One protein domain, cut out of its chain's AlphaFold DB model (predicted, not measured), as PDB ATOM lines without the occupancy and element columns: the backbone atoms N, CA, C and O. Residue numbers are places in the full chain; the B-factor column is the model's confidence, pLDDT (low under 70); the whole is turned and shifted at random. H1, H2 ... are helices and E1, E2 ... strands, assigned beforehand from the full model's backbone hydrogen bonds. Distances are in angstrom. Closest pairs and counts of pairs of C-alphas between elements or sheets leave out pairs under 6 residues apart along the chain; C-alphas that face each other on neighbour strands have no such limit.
ATOM      1  N   PHE A   3      77.323  -8.913  52.850       87.62
ATOM      2  CA  PHE A   3      78.556  -9.342  53.529       87.62
ATOM      3  C   PHE A   3      79.346 -10.428  52.778       87.62
ATOM      4  O   PHE A   3      80.494 -10.203  52.391       87.62
ATOM      5  N   MET A   4      78.724 -11.580  52.518       90.69
ATOM      6  CA  MET A   4      79.372 -12.680  51.793       90.69
ATOM      7  C   MET A   4      79.713 -12.297  50.350       90.69
ATOM      8  O   MET A   4      80.736 -12.723  49.814       90.69
ATOM      9  N   GLY A   5      78.886 -11.453  49.732       91.56
ATOM     10  CA  GLY A   5      79.126 -10.987  48.377       91.56
ATOM     11  C   GLY A   5      80.311 -10.033  48.250       91.56
ATOM     12  O   GLY A   5      81.103 -10.164  47.323       91.56
ATOM     13  N   THR A   6      80.519  -9.157  49.236       92.50
ATOM     14  CA  THR A   6      81.714  -8.308  49.316       92.50
ATOM     15  C   THR A   6      82.987  -9.142  49.467       92.50
ATOM     16  O   THR A   6      83.990  -8.826  48.828       92.50
ATOM     17  N   ILE A   7      82.961 -10.229  50.252       94.38
ATOM     18  CA  ILE A   7      84.098 -11.163  50.346       94.38
ATOM     19  C   ILE A   7      84.401 -11.760  48.964       94.38
ATOM     20  O   ILE A   7      85.553 -11.752  48.531       94.38
ATOM     21  N   ALA A   8      83.376 -12.233  48.251       94.94
ATOM     22  CA  ALA A   8      83.531 -12.828  46.926       94.94
ATOM     23  C   ALA A   8      84.090 -11.839  45.886       94.94
ATOM     24  O   ALA A   8      85.024 -12.173  45.150       94.94
ATOM     25  N   ASP A   9      83.562 -10.613  45.851       94.69
ATOM     26  CA  ASP A   9      84.027  -9.565  44.939       94.69
ATOM     27  C   ASP A   9      85.479  -9.158  45.257       94.69
ATOM     28  O   ASP A   9      86.302  -9.088  44.346       94.69
ATOM     29  N   THR A  10      85.830  -9.006  46.541       95.44
ATOM     30  CA  THR A  10      87.198  -8.671  46.987       95.44
ATOM     31  C   THR A  10      88.210  -9.747  46.582       95.44
ATOM     32  O   THR A  10      89.287  -9.434  46.075       95.44
ATOM     33  N   LEU A  11      87.875 -11.027  46.765       96.19
ATOM     34  CA  LEU A  11      88.740 -12.136  46.350       96.19
ATOM     35  C   LEU A  11      88.918 -12.170  44.829       96.19
ATOM     36  O   LEU A  11      90.015 -12.439  44.339       96.19
ATOM     37  N   THR A  12      87.860 -11.856  44.083       96.44
ATOM     38  CA  THR A  12      87.936 -11.790  42.624       96.44
ATOM     39  C   THR A  12      88.844 -10.648  42.163       96.44
ATOM     40  O   THR A  12      89.679 -10.841  41.281       96.44
ATOM     41  N   GLU A  13      88.738  -9.472  42.785       96.62
ATOM     42  CA  GLU A  13      89.610  -8.319  42.514       96.62
ATOM     43  C   GLU A  13      91.080  -8.595  42.840       96.62
ATOM     44  O   GLU A  13      91.968  -8.128  42.129       96.62
ATOM     45  N   ALA A  14      91.338  -9.400  43.871       97.19
ATOM     46  CA  ALA A  14      92.677  -9.870  44.212       97.19
ATOM     47  C   ALA A  14      93.239 -10.908  43.214       97.19
ATOM     48  O   ALA A  14      94.394 -11.312  43.339       97.19
ATOM     49  N   GLY A  15      92.456 -11.326  42.212       96.56
ATOM     50  CA  GLY A  15      92.875 -12.242  41.150       96.56
ATOM     51  C   GLY A  15      92.519 -13.711  41.388       96.56
ATOM     52  O   GLY A  15      92.986 -14.572  40.643       96.56
ATOM     53  N   HIS A  16      91.699 -14.027  42.396       96.69
ATOM     54  CA  HIS A  16      91.236 -15.394  42.631       96.69
ATOM     55  C   HIS A  16      90.054 -15.770  41.723       96.69
ATOM     56  O   HIS A  16      89.243 -14.931  41.321       96.69
ATOM     57  N   GLN A  17      89.935 -17.065  41.417       96.00
ATOM     58  CA  GLN A  17      88.736 -17.624  40.797       96.00
ATOM     59  C   GLN A  17      87.727 -17.960  41.893       96.00
ATOM     60  O   GLN A  17      88.008 -18.767  42.776       96.00
ATOM     61  N   VAL A  18      86.565 -17.316  41.851       96.06
ATOM     62  CA  VAL A  18      85.553 -17.376  42.899       96.06
ATOM     63  C   VAL A  18      84.252 -17.907  42.323       96.06
ATOM     64  O   VAL A  18      83.678 -17.367  41.373       96.06
ATOM     65  N   HIS A  19      83.766 -18.985  42.931       94.88
ATOM     66  CA  HIS A  19      82.415 -19.479  42.715       94.88
ATOM     67  C   HIS A  19      81.561 -19.053  43.900       94.88
ATOM     68  O   HIS A  19      81.927 -19.291  45.050       94.88
ATOM     69  N   PHE A  20      80.423 -18.427  43.623       92.19
ATOM     70  CA  PHE A  20      79.488 -17.990  44.647       92.19
ATOM     71  C   PHE A  20      78.249 -18.875  44.630       92.19
ATOM     72  O   PHE A  20      77.633 -19.052  43.583       92.19
ATOM     73  N   MET A  21      77.880 -19.444  45.773       88.25
ATOM     74  CA  MET A  21      76.711 -20.312  45.897       88.25
ATOM     75  C   MET A  21      75.611 -19.588  46.664       88.25
ATOM     76  O   MET A  21      75.867 -19.034  47.730       88.25
ATOM     77  N   ARG A  22      74.386 -19.621  46.136       84.50
ATOM     78  CA  ARG A  22      73.202 -19.039  46.767       84.50
ATOM     79  C   ARG A  22      72.125 -20.087  46.937       84.50
ATOM     80  O   ARG A  22      71.809 -20.824  46.004       84.50
ATOM     81  N   LEU A  23      71.530 -20.103  48.119       79.31
ATOM     82  CA  LEU A  23      70.347 -20.895  48.415       79.31
ATOM     83  C   LEU A  23      69.114 -20.020  48.208       79.31
ATOM     84  O   LEU A  23      68.984 -18.967  48.828       79.31
ATOM     85  N   ILE A  24      68.217 -20.445  47.321       75.44
ATOM     86  CA  ILE A  24      67.005 -19.703  46.976       75.44
ATOM     87  C   ILE A  24      65.779 -20.505  47.435       75.44
ATOM     88  O   ILE A  24      65.540 -21.605  46.932       75.44
ATOM     89  N   PRO A  25      64.960 -19.977  48.357       70.69
ATOM     90  CA  PRO A  25      63.697 -20.606  48.735       70.69
ATOM     91  C   PRO A  25      62.710 -20.632  47.555       70.69
ATOM     92  O   PRO A  25      62.625 -19.669  46.791       70.69
ATOM     93  N   ASN A  26      61.926 -21.706  47.408       65.06
ATOM     94  CA  ASN A  26      61.059 -21.906  46.234       65.06
ATOM     95  C   ASN A  26      59.977 -20.819  46.063       65.06
ATOM     96  O   ASN A  26      59.717 -20.383  44.944       65.06
ATOM     97  N   ASN A  27      59.400 -20.331  47.168       61.66
ATOM     98  CA  ASN A  27      58.355 -19.296  47.169       61.66
ATOM     99  C   ASN A  27      58.910 -17.859  47.181       61.66
ATOM    100  O   ASN A  27      58.167 -16.899  47.394       61.66
ATOM    101  N   PHE A  28      60.218 -17.683  46.982       62.03
ATOM    102  CA  PHE A  28      60.859 -16.377  47.049       62.03
ATOM    103  C   PHE A  28      60.774 -15.648  45.698       62.03
ATOM    104  O   PHE A  28      61.499 -15.959  44.755       62.03
ATOM    105  N   THR A  29      59.867 -14.673  45.599       55.91
ATOM    106  CA  THR A  29      59.625 -13.858  44.390       55.91
ATOM    107  C   THR A  29      60.317 -12.494  44.417       55.91
ATOM    108  O   THR A  29      60.350 -11.805  43.399       55.91
ATOM    109  N   ILE A  30      60.887 -12.094  45.558       58.28
ATOM    110  CA  ILE A  30      61.597 -10.821  45.694       58.28
ATOM    111  C   ILE A  30      62.967 -10.952  45.021       58.28
ATOM    112  O   ILE A  30      63.778 -11.800  45.397       58.28
ATOM    113  N   SER A  31      63.242 -10.096  44.033       56.78
ATOM    114  CA  SER A  31      64.585  -9.964  43.475       56.78
ATOM    115  C   SER A  31      65.480  -9.286  44.509       56.78
ATOM    116  O   SER A  31      65.384  -8.072  44.709       56.78
ATOM    117  N   TRP A  32      66.353 -10.045  45.169       57.34
ATOM    118  CA  TRP A  32      67.424  -9.428  45.944       57.34
ATOM    119  C   TRP A  32      68.295  -8.575  45.010       57.34
ATOM    120  O   TRP A  32      68.549  -8.989  43.869       57.34
ATOM    121  N   PRO A  33      68.761  -7.391  45.453       64.00
ATOM    122  CA  PRO A  33      69.798  -6.670  44.728       64.00
ATOM    123  C   PRO A  33      70.983  -7.611  44.487       64.00
ATOM    124  O   PRO A  33      71.233  -8.506  45.293       64.00
ATOM    125  N   LYS A  34      71.706  -7.437  43.375       68.56
ATOM    126  CA  LYS A  34      72.927  -8.216  43.128       68.56
ATOM    127  C   LYS A  34      73.865  -8.045  44.325       68.56
ATOM    128  O   LYS A  34      74.406  -6.969  44.545       68.56
ATOM    129  N   GLU A  35      74.015  -9.104  45.112       75.38
ATOM    130  CA  GLU A  35      74.935  -9.120  46.253       75.38
ATOM    131  C   GLU A  35      76.380  -9.316  45.792       75.38
ATOM    132  O   GLU A  35      77.303  -8.913  46.487       75.38
ATOM    133  N   VAL A  36      76.556  -9.900  44.601       82.94
ATOM    134  CA  VAL A  36      77.843 -10.235  43.987       82.94
ATOM    135  C   VAL A  36      77.879  -9.707  42.563       82.94
ATOM    136  O   VAL A  36      76.926  -9.901  41.798       82.94
ATOM    137  N   HIS A  37      78.981  -9.060  42.199       85.50
ATOM    138  CA  HIS A  37      79.129  -8.398  40.905       85.50
ATOM    139  C   HIS A  37      80.240  -8.998  40.050       85.50
ATOM    140  O   HIS A  37      80.165  -8.899  38.825       85.50
ATOM    141  N   LYS A  38      81.260  -9.590  40.676       87.56
ATOM    142  CA  LYS A  38      82.528  -9.935  40.025       87.56
ATOM    143  C   LYS A  38      82.836 -11.429  40.020       87.56
ATOM    144  O   LYS A  38      83.656 -11.837  39.206       87.56
ATOM    145  N   ALA A  39      82.169 -12.240  40.846       86.69
ATOM    146  CA  ALA A  39      82.377 -13.691  40.850       86.69
ATOM    147  C   ALA A  39      82.137 -14.316  39.464       86.69
ATOM    148  O   ALA A  39      81.174 -13.988  38.768       86.69
ATOM    149  N   GLN A  40      83.004 -15.255  39.082       88.94
ATOM    150  CA  GLN A  40      83.020 -15.853  37.747       88.94
ATOM    151  C   GLN A  40      81.839 -16.798  37.520       88.94
ATOM    152  O   GLN A  40      81.284 -16.841  36.422       88.94
ATOM    153  N   LYS A  41      81.450 -17.562  38.548       89.38
ATOM    154  CA  LYS A  41      80.280 -18.450  38.503       89.38
ATOM    155  C   LYS A  41      79.390 -18.210  39.713       89.38
ATOM    156  O   LYS A  41      79.872 -18.184  40.844       89.38
ATOM    157  N   ILE A  42      78.090 -18.084  39.464       88.44
ATOM    158  CA  ILE A  42      77.060 -17.996  40.500       88.44
ATOM    159  C   ILE A  42      76.176 -19.239  40.384       88.44
ATOM    160  O   ILE A  42      75.593 -19.487  39.330       88.44
ATOM    161  N   HIS A  43      76.104 -20.019  41.459       87.19
ATOM    162  CA  HIS A  43      75.322 -21.248  41.557       87.19
ATOM    163  C   HIS A  43      74.069 -20.980  42.381       87.19
ATOM    164  O   HIS A  43      74.143 -20.859  43.603       87.19
ATOM    165  N   ASP A  44      72.929 -20.888  41.705       84.12
ATOM    166  CA  ASP A  44      71.630 -20.683  42.342       84.12
ATOM    167  C   ASP A  44      70.956 -22.030  42.591       84.12
ATOM    168  O   ASP A  44      70.451 -22.675  41.672       84.12
ATOM    169  N   ILE A  45      70.941 -22.456  43.849       80.06
ATOM    170  CA  ILE A  45      70.346 -23.721  44.270       80.06
ATOM    171  C   ILE A  45      68.971 -23.415  44.842       80.06
ATOM    172  O   ILE A  45      68.841 -22.832  45.920       80.06
ATOM    173  N   ARG A  46      67.932 -23.792  44.098       75.00
ATOM    174  CA  ARG A  46      66.546 -23.642  44.545       75.00
ATOM    175  C   ARG A  46      66.153 -24.803  45.451       75.00
ATOM    176  O   ARG A  46      66.438 -25.952  45.140       75.00
ATOM    177  N   GLN A  47      65.486 -24.491  46.556       68.56
ATOM    178  CA  GLN A  47      64.957 -25.485  47.487       68.56
ATOM    179  C   GLN A  47      63.768 -26.223  46.862       68.56
ATOM    180  O   GLN A  47      62.719 -25.616  46.697       68.56
ATOM    181  N   MET A  48      63.885 -27.516  46.562       60.09
ATOM    182  CA  MET A  48      62.847 -28.327  45.915       60.09
ATOM    183  C   MET A  48      61.993 -29.138  46.912       60.09
ATOM    184  O   MET A  48      60.800 -29.301  46.677       60.09
ATOM    185  N   PHE A  49      62.548 -29.594  48.041       56.19
ATOM    186  CA  PHE A  49      61.897 -30.511  48.998       56.19
ATOM    187  C   PHE A  49      60.943 -29.861  50.019       56.19
ATOM    188  O   PHE A  49      60.471 -30.529  50.936       56.19
ATOM    189  N   ALA A  50      60.642 -28.567  49.914       54.34
ATOM    190  CA  ALA A  50      59.915 -27.860  50.968       54.34
ATOM    191  C   ALA A  50      58.410 -27.701  50.680       54.34
ATOM    192  O   ALA A  50      57.932 -26.584  50.477       54.34
ATOM    193  N   GLU A  51      57.654 -28.804  50.747       52.16
ATOM    194  CA  GLU A  51      56.181 -28.750  50.877       52.16
ATOM    195  C   GLU A  51      55.751 -27.978  52.146       52.16
ATOM    196  O   GLU A  51      54.699 -27.350  52.154       52.16
ATOM    197  N   ASN A  52      56.622 -27.911  53.165       52.91
ATOM    198  CA  ASN A  52      56.462 -27.114  54.392       52.91
ATOM    199  C   ASN A  52      57.476 -25.952  54.477       52.91
ATOM    200  O   ASN A  52      58.058 -25.701  55.536       52.91
ATOM    201  N   SER A  53      57.773 -25.279  53.361       55.78
ATOM    202  CA  SER A  53      58.647 -24.096  53.389       55.78
ATOM    203  C   SER A  53      58.034 -23.010  54.271       55.78
ATOM    204  O   SER A  53      56.860 -22.669  54.138       55.78
ATOM    205  N   ILE A  54      58.845 -22.444  55.169       58.47
ATOM    206  CA  ILE A  54      58.488 -21.209  55.870       58.47
ATOM    207  C   ILE A  54      58.070 -20.201  54.804       58.47
ATOM    208  O   ILE A  54      58.804 -19.988  53.834       58.47
ATOM    209  N   ASN A  55      56.920 -19.556  54.982       61.09
ATOM    210  CA  ASN A  55      56.640 -18.365  54.206       61.09
ATOM    211  C   ASN A  55      57.549 -17.250  54.728       61.09
ATOM    212  O   ASN A  55      57.201 -16.518  55.650       61.09
ATOM    213  N   ILE A  56      58.749 -17.161  54.156       58.88
ATOM    214  CA  ILE A  56      59.776 -16.206  54.575       58.88
ATOM    215  C   ILE A  56      59.234 -14.771  54.493       58.88
ATOM    216  O   ILE A  56      59.588 -13.950  55.325       58.88
ATOM    217  N   GLN A  57      58.296 -14.483  53.580       59.78
ATOM    218  CA  GLN A  57      57.654 -13.167  53.442       59.78
ATOM    219  C   GLN A  57      56.760 -12.802  54.639       59.78
ATOM    220  O   GLN A  57      56.440 -11.633  54.828       59.78
ATOM    221  N   GLN A  58      56.343 -13.785  55.440       59.41
ATOM    222  CA  GLN A  58      55.537 -13.584  56.645       59.41
ATOM    223  C   GLN A  58      56.382 -13.475  57.919       59.41
ATOM    224  O   GLN A  58      55.827 -13.263  58.995       59.41
ATOM    225  N   LEU A  59      57.709 -13.609  57.830       65.06
ATOM    226  CA  LEU A  59      58.577 -13.415  58.986       65.06
ATOM    227  C   LEU A  59      58.616 -11.924  59.346       65.06
ATOM    228  O   LEU A  59      59.157 -11.114  58.595       65.06
ATOM    229  N   SER A  60      58.063 -11.571  60.510       61.12
ATOM    230  CA  SER A  60      58.005 -10.192  61.021       61.12
ATOM    231  C   SER A  60      59.376  -9.512  61.056       61.12
ATOM    232  O   SER A  60      59.476  -8.340  60.707       61.12
ATOM    233  N   ILE A  61      60.439 -10.276  61.335       62.50
ATOM    234  CA  ILE A  61      61.833  -9.806  61.349       62.50
ATOM    235  C   ILE A  61      62.318  -9.222  60.010       62.50
ATOM    236  O   ILE A  61      63.258  -8.434  59.991       62.50
ATOM    237  N   LEU A  62      61.707  -9.598  58.877       63.88
ATOM    238  CA  LEU A  62      62.055  -9.023  57.572       63.88
ATOM    239  C   LEU A  62      61.363  -7.686  57.304       63.88
ATOM    240  O   LEU A  62      61.838  -6.928  56.461       63.88
ATOM    241  N   ASN A  63      60.254  -7.412  57.996       66.56
ATOM    242  CA  ASN A  63      59.521  -6.154  57.888       66.56
ATOM    243  C   ASN A  63      60.058  -5.124  58.886       66.56
ATOM    244  O   ASN A  63      60.315  -3.986  58.498       66.56
ATOM    245  N   ASP A  64      60.264  -5.533  60.140       68.81
ATOM    246  CA  ASP A  64      60.908  -4.722  61.172       68.81
ATOM    247  C   ASP A  64      61.751  -5.611  62.110       68.81
ATOM    248  O   ASP A  64      61.201  -6.332  62.948       68.81
ATOM    249  N   PRO A  65      63.091  -5.593  61.989       64.50
ATOM    250  CA  PRO A  65      63.971  -6.376  62.852       64.50
ATOM    251  C   PRO A  65      64.072  -5.825  64.284       64.50
ATOM    252  O   PRO A  65      64.686  -6.481  65.125       64.50
ATOM    253  N   PHE A  66      63.511  -4.640  64.557       68.38
ATOM    254  CA  PHE A  66      63.492  -4.000  65.875       68.38
ATOM    255  C   PHE A  66      62.106  -4.016  66.536       68.38
ATOM    256  O   PHE A  66      61.947  -3.421  67.598       68.38
ATOM    257  N   ASP A  67      61.113  -4.691  65.947       70.25
ATOM    258  CA  ASP A  67      59.835  -4.928  66.620       70.25
ATOM    259  C   ASP A  67      60.072  -5.847  67.830       70.25
ATOM    260  O   ASP A  67      60.562  -6.972  67.691       70.25
ATOM    261  N   ASP A  68      59.707  -5.374  69.023       61.16
ATOM    262  CA  ASP A  68      59.831  -6.114  70.287       61.16
ATOM    263  C   ASP A  68      59.092  -7.468  70.248       61.16
ATOM    264  O   ASP A  68      59.430  -8.392  70.990       61.16
ATOM    265  N   ASN A  69      58.110  -7.624  69.352       62.31
ATOM    266  CA  ASN A  69      57.406  -8.886  69.121       62.31
ATOM    267  C   ASN A  69      58.077  -9.780  68.061       62.31
ATOM    268  O   ASN A  69      57.739 -10.961  67.958       62.31
ATOM    269  N   ALA A  70      59.007  -9.250  67.259       57.19
ATOM    270  CA  ALA A  70      59.703  -9.990  66.205       57.19
ATOM    271  C   ALA A  70      60.858 -10.853  66.730       57.19
ATOM    272  O   ALA A  70      61.234 -11.829  66.076       57.19
ATOM    273  N   PHE A  71      61.394 -10.540  67.915       56.97
ATOM    274  CA  PHE A  71      62.460 -11.312  68.549       56.97
ATOM    275  C   PHE A  71      62.002 -11.838  69.918       56.97
ATOM    276  O   PHE A  71      62.270 -11.215  70.945       56.97
ATOM    277  N   PRO A  72      61.288 -12.982  69.973       57.06
ATOM    278  CA  PRO A  72      60.842 -13.532  71.244       57.06
ATOM    279  C   PRO A  72      62.039 -13.740  72.176       57.06
ATOM    280  O   PRO A  72      63.093 -14.233  71.771       57.06
ATOM    281  N   THR A  73      61.852 -13.392  73.451       53.34
ATOM    282  CA  THR A  73      62.878 -13.392  74.513       53.34
ATOM    283  C   THR A  73      63.585 -14.747  74.661       53.34
ATOM    284  O   THR A  73      64.712 -14.827  75.141       53.34
ATOM    285  N   PHE A  74      62.945 -15.816  74.180       54.25
ATOM    286  CA  PHE A  74      63.538 -17.125  73.947       54.25
ATOM    287  C   PHE A  74      63.436 -17.507  72.471       54.25
ATOM    288  O   PHE A  74      62.639 -18.366  72.100       54.25
ATOM    289  N   PHE A  75      64.279 -16.898  71.633       60.16
ATOM    290  CA  PHE A  75      64.378 -17.228  70.209       60.16
ATOM    291  C   PHE A  75      64.417 -18.749  69.999       60.16
ATOM    292  O   PHE A  75      63.564 -19.287  69.303       60.16
ATOM    293  N   TRP A  76      65.271 -19.449  70.752       57.12
ATOM    294  CA  TRP A  76      65.451 -20.907  70.743       57.12
ATOM    295  C   TRP A  76      64.217 -21.748  71.122       57.12
ATOM    296  O   TRP A  76      64.210 -22.944  70.848       57.12
ATOM    297  N   GLN A  77      63.201 -21.166  71.770       56.84
ATOM    298  CA  GLN A  77      61.957 -21.852  72.162       56.84
ATOM    299  C   GLN A  77      60.734 -21.341  71.387       56.84
ATOM    300  O   GLN A  77      59.605 -21.689  71.719       56.84
ATOM    301  N   SER A  78      60.942 -20.502  70.373       66.62
ATOM    302  CA  SER A  78      59.854 -19.978  69.554       66.62
ATOM    303  C   SER A  78      59.497 -20.920  68.404       66.62
ATOM    304  O   SER A  78      60.350 -21.643  67.874       66.62
ATOM    305  N   ASP A  79      58.250 -20.841  67.944       67.25
ATOM    306  CA  ASP A  79      57.821 -21.488  66.700       67.25
ATOM    307  C   ASP A  79      58.684 -21.029  65.512       67.25
ATOM    308  O   ASP A  79      59.018 -21.829  64.639       67.25
ATOM    309  N   GLY A  80      59.154 -19.774  65.535       67.75
ATOM    310  CA  GLY A  80      60.075 -19.218  64.542       67.75
ATOM    311  C   GLY A  80      61.414 -19.958  64.465       67.75
ATOM    312  O   GLY A  80      61.904 -20.219  63.367       67.75
ATOM    313  N   TRP A  81      61.984 -20.368  65.602       72.25
ATOM    314  CA  TRP A  81      63.209 -21.174  65.622       72.25
ATOM    315  C   TRP A  81      62.981 -22.590  65.108       72.25
ATOM    316  O   TRP A  81      63.773 -23.086  64.310       72.25
ATOM    317  N   THR A  82      61.870 -23.222  65.492       74.44
ATOM    318  CA  THR A  82      61.496 -24.543  64.962       74.44
ATOM    319  C   THR A  82      61.339 -24.494  63.443       74.44
ATOM    320  O   THR A  82      61.901 -25.323  62.725       74.44
ATOM    321  N   SER A  83      60.642 -23.478  62.935       72.44
ATOM    322  CA  SER A  83      60.523 -23.206  61.508       72.44
ATOM    323  C   SER A  83      61.895 -23.025  60.855       72.44
ATOM    324  O   SER A  83      62.192 -23.732  59.890       72.44
ATOM    325  N   PHE A  84      62.753 -22.149  61.392       73.50
ATOM    326  CA  PHE A  84      64.104 -21.895  60.875       73.50
ATOM    327  C   PHE A  84      64.970 -23.161  60.824       73.50
ATOM    328  O   PHE A  84      65.631 -23.417  59.814       73.50
ATOM    329  N   MET A  85      64.938 -23.986  61.871       78.12
ATOM    330  CA  MET A  85      65.684 -25.244  61.926       78.12
ATOM    331  C   MET A  85      65.166 -26.260  60.904       78.12
ATOM    332  O   MET A  85      65.972 -26.911  60.241       78.12
ATOM    333  N   ASN A  86      63.849 -26.352  60.707       77.12
ATOM    334  CA  ASN A  86      63.259 -27.203  59.669       77.12
ATOM    335  C   ASN A  86      63.640 -26.730  58.258       77.12
ATOM    336  O   ASN A  86      64.003 -27.539  57.404       77.12
ATOM    337  N   PHE A  87      63.610 -25.418  58.011       75.38
ATOM    338  CA  PHE A  87      64.075 -24.837  56.750       75.38
ATOM    339  C   PHE A  87      65.549 -25.140  56.503       75.38
ATOM    340  O   PHE A  87      65.900 -25.615  55.422       75.38
ATOM    341  N   SER A  88      66.384 -24.934  57.522       77.69
ATOM    342  CA  SER A  88      67.810 -25.237  57.471       77.69
ATOM    343  C   SER A  88      68.030 -26.713  57.148       77.69
ATOM    344  O   SER A  88      68.719 -27.014  56.180       77.69
ATOM    345  N   ALA A  89      67.372 -27.639  57.856       80.88
ATOM    346  CA  ALA A  89      67.474 -29.078  57.611       80.88
ATOM    347  C   ALA A  89      67.095 -29.472  56.171       80.88
ATOM    348  O   ALA A  89      67.811 -30.246  55.533       80.88
ATOM    349  N   ASN A  90      66.029 -28.888  55.618       79.31
ATOM    350  CA  ASN A  90      65.636 -29.131  54.228       79.31
ATOM    351  C   ASN A  90      66.693 -28.623  53.236       79.31
ATOM    352  O   ASN A  90      67.009 -29.310  52.269       79.31
ATOM    353  N   LEU A  91      67.284 -27.448  53.472       78.56
ATOM    354  CA  LEU A  91      68.383 -26.946  52.636       78.56
ATOM    355  C   LEU A  91      69.629 -27.833  52.729       78.56
ATOM    356  O   LEU A  91      70.300 -28.078  51.728       78.56
ATOM    357  N   CYS A  92      69.933 -28.349  53.918       82.62
ATOM    358  CA  CYS A  92      71.022 -29.300  54.113       82.62
ATOM    359  C   CYS A  92      70.835 -30.553  53.269       82.62
ATOM    360  O   CYS A  92      71.785 -31.044  52.658       82.62
ATOM    361  N   GLN A  93      69.608 -31.061  53.231       82.06
ATOM    362  CA  GLN A  93      69.238 -32.222  52.446       82.06
ATOM    363  C   GLN A  93      69.452 -31.974  50.948       82.06
ATOM    364  O   GLN A  93      70.084 -32.793  50.284       82.06
ATOM    365  N   GLU A  94      69.026 -30.818  50.433       80.69
ATOM    366  CA  GLU A  94      69.272 -30.419  49.038       80.69
ATOM    367  C   GLU A  94      70.761 -30.405  48.692       80.69
ATOM    368  O   GLU A  94      71.195 -31.015  47.714       80.69
ATOM    369  N   LEU A  95      71.564 -29.744  49.529       83.12
ATOM    370  CA  LEU A  95      72.998 -29.597  49.294       83.12
ATOM    371  C   LEU A  95      73.748 -30.929  49.354       83.12
ATOM    372  O   LEU A  95      74.710 -31.134  48.617       83.12
ATOM    373  N   THR A  96      73.330 -31.835  50.238       83.56
ATOM    374  CA  THR A  96      74.055 -33.087  50.499       83.56
ATOM    375  C   THR A  96      73.552 -34.280  49.683       83.56
ATOM    376  O   THR A  96      74.313 -35.230  49.488       83.56
ATOM    377  N   TRP A  97      72.317 -34.255  49.166       85.38
ATOM    378  CA  TRP A  97      71.775 -35.323  48.311       85.38
ATOM    379  C   TRP A  97      71.838 -35.028  46.815       85.38
ATOM    380  O   TRP A  97      71.722 -35.965  46.017       85.38
ATOM    381  N   ASN A  98      72.094 -33.783  46.410       86.56
ATOM    382  CA  ASN A  98      72.314 -33.457  45.007       86.56
ATOM    383  C   ASN A  98      73.680 -33.984  44.521       86.56
ATOM    384  O   ASN A  98      74.706 -33.305  44.554       86.56
ATOM    385  N   LYS A  99      73.688 -35.241  44.060       89.69
ATOM    386  CA  LYS A  99      74.891 -35.937  43.573       89.69
ATOM    387  C   LYS A  99      75.544 -35.247  42.379       89.69
ATOM    388  O   LYS A  99      76.760 -35.325  42.237       89.69
ATOM    389  N   GLU A 100      74.750 -34.617  41.518       90.31
ATOM    390  CA  GLU A 100      75.258 -33.908  40.346       90.31
ATOM    391  C   GLU A 100      76.019 -32.651  40.767       90.31
ATOM    392  O   GLU A 100      77.169 -32.471  40.371       90.31
ATOM    393  N   LEU A 101      75.428 -31.845  41.653       88.88
ATOM    394  CA  LEU A 101      76.077 -30.673  42.233       88.88
ATOM    395  C   LEU A 101      77.394 -31.046  42.922       88.88
ATOM    396  O   LEU A 101      78.423 -30.434  42.650       88.88
ATOM    397  N   ILE A 102      77.371 -32.079  43.772       91.50
ATOM    398  CA  ILE A 102      78.564 -32.557  44.481       91.50
ATOM    399  C   ILE A 102      79.650 -32.964  43.486       91.50
ATOM    400  O   ILE A 102      80.787 -32.530  43.628       91.50
ATOM    401  N   ARG A 103      79.307 -33.746  42.456       93.62
ATOM    402  CA  ARG A 103      80.267 -34.191  41.438       93.62
ATOM    403  C   ARG A 103      80.856 -33.018  40.653       93.62
ATOM    404  O   ARG A 103      82.050 -33.017  40.363       93.62
ATOM    405  N   ASN A 104      80.035 -32.024  40.319       92.62
ATOM    406  CA  ASN A 104      80.495 -30.819  39.637       92.62
ATOM    407  C   ASN A 104      81.471 -30.041  40.526       92.62
ATOM    408  O   ASN A 104      82.535 -29.654  40.065       92.62
ATOM    409  N   PHE A 105      81.163 -29.874  41.812       93.44
ATOM    410  CA  PHE A 105      82.028 -29.155  42.749       93.44
ATOM    411  C   PHE A 105      83.308 -29.925  43.101       93.44
ATOM    412  O   PHE A 105      84.354 -29.309  43.282       93.44
ATOM    413  N   GLU A 106      83.261 -31.258  43.139       94.31
ATOM    414  CA  GLU A 106      84.457 -32.104  43.226       94.31
ATOM    415  C   GLU A 106      85.378 -31.891  42.019       94.31
ATOM    416  O   GLU A 106      86.593 -31.822  42.183       94.31
ATOM    417  N   ALA A 107      84.825 -31.761  40.810       95.06
ATOM    418  CA  ALA A 107      85.616 -31.564  39.595       95.06
ATOM    419  C   ALA A 107      86.329 -30.200  39.545       95.06
ATOM    420  O   ALA A 107      87.381 -30.097  38.920       95.06
ATOM    421  N   GLU A 108      85.789 -29.179  40.216       94.31
ATOM    422  CA  GLU A 108      86.385 -27.835  40.271       94.31
ATOM    423  C   GLU A 108      87.612 -27.756  41.201       94.31
ATOM    424  O   GLU A 108      88.412 -26.839  41.055       94.31
ATOM    425  N   GLN A 109      87.798 -28.717  42.122       94.00
ATOM    426  CA  GLN A 109      88.987 -28.826  42.990       94.00
ATOM    427  C   GLN A 109      89.305 -27.540  43.788       94.00
ATOM    428  O   GLN A 109      90.418 -27.025  43.748       94.00
ATOM    429  N   PHE A 110      88.332 -27.018  44.541       96.38
ATOM    430  CA  PHE A 110      88.511 -25.785  45.320       96.38
ATOM    431  C   PHE A 110      89.600 -25.890  46.403       96.38
ATOM    432  O   PHE A 110      89.598 -26.812  47.223       96.38
ATOM    433  N   ASP A 111      90.462 -24.872  46.486       97.12
ATOM    434  CA  ASP A 111      91.500 -24.759  47.522       97.12
ATOM    435  C   ASP A 111      90.953 -24.263  48.872       97.12
ATOM    436  O   ASP A 111      91.400 -24.687  49.946       97.12
ATOM    437  N   VAL A 112      89.984 -23.344  48.814       97.12
ATOM    438  CA  VAL A 112      89.393 -22.655  49.967       97.12
ATOM    439  C   VAL A 112      87.881 -22.592  49.801       97.12
ATOM    440  O   VAL A 112      87.378 -22.260  48.731       97.12
TER     441      VAL A 112
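This is residues 3 to 112 of the 160 residues of a protein of Globodera pallida (UniProt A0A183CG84). A parallel two-stranded ribbon, E1 and E2, runs between H1 on one side and H3, turning a corner into H4, on the other; H2 lies off at one end. The 110 printed residues have four named helices and two named strands, in the order H1 E1 E2 H2 H3 H4, class mixed. The whole is loose, radius of gyration of the C-alphas 16.7 A, spanning 45 by 30 by 25 A.

E1, residues 19 to 24, and E2, residues 41 to 46, are parallel; N 22 and O 43, 2.8 A apart, are within hydrogen-bond range. The closest C-alphas of E1 and H1, residues 3 to 13, are those of Ala 8 and Phe 20, 6.9 A apart. E2 and H3, residues 79 to 97, are near each other, with 6 pairs of C-alphas within 10 A. H3 and H4, residues 99 to 108, only just touch, only at the corner, with 3 pairs of C-alphas within 8 A; the closest are Thr 96 and Ile 102, 7.5 A. H2, residues 60 to 63, is apart from H3. Every O i to N i+4 pair in H1, H3 and H4 is within hydrogen-bond range.

H1 begins at C-alpha 3, (78.556, -9.342, 53.529). H3 is 26.9 A from first to last C-alpha.

The printed part has no cut. The links E1 to E2, E2 to H2 and H2 to H3 are long. Residues 26 to 34, 47 to 66 and 68 to 80 have pLDDT under 70.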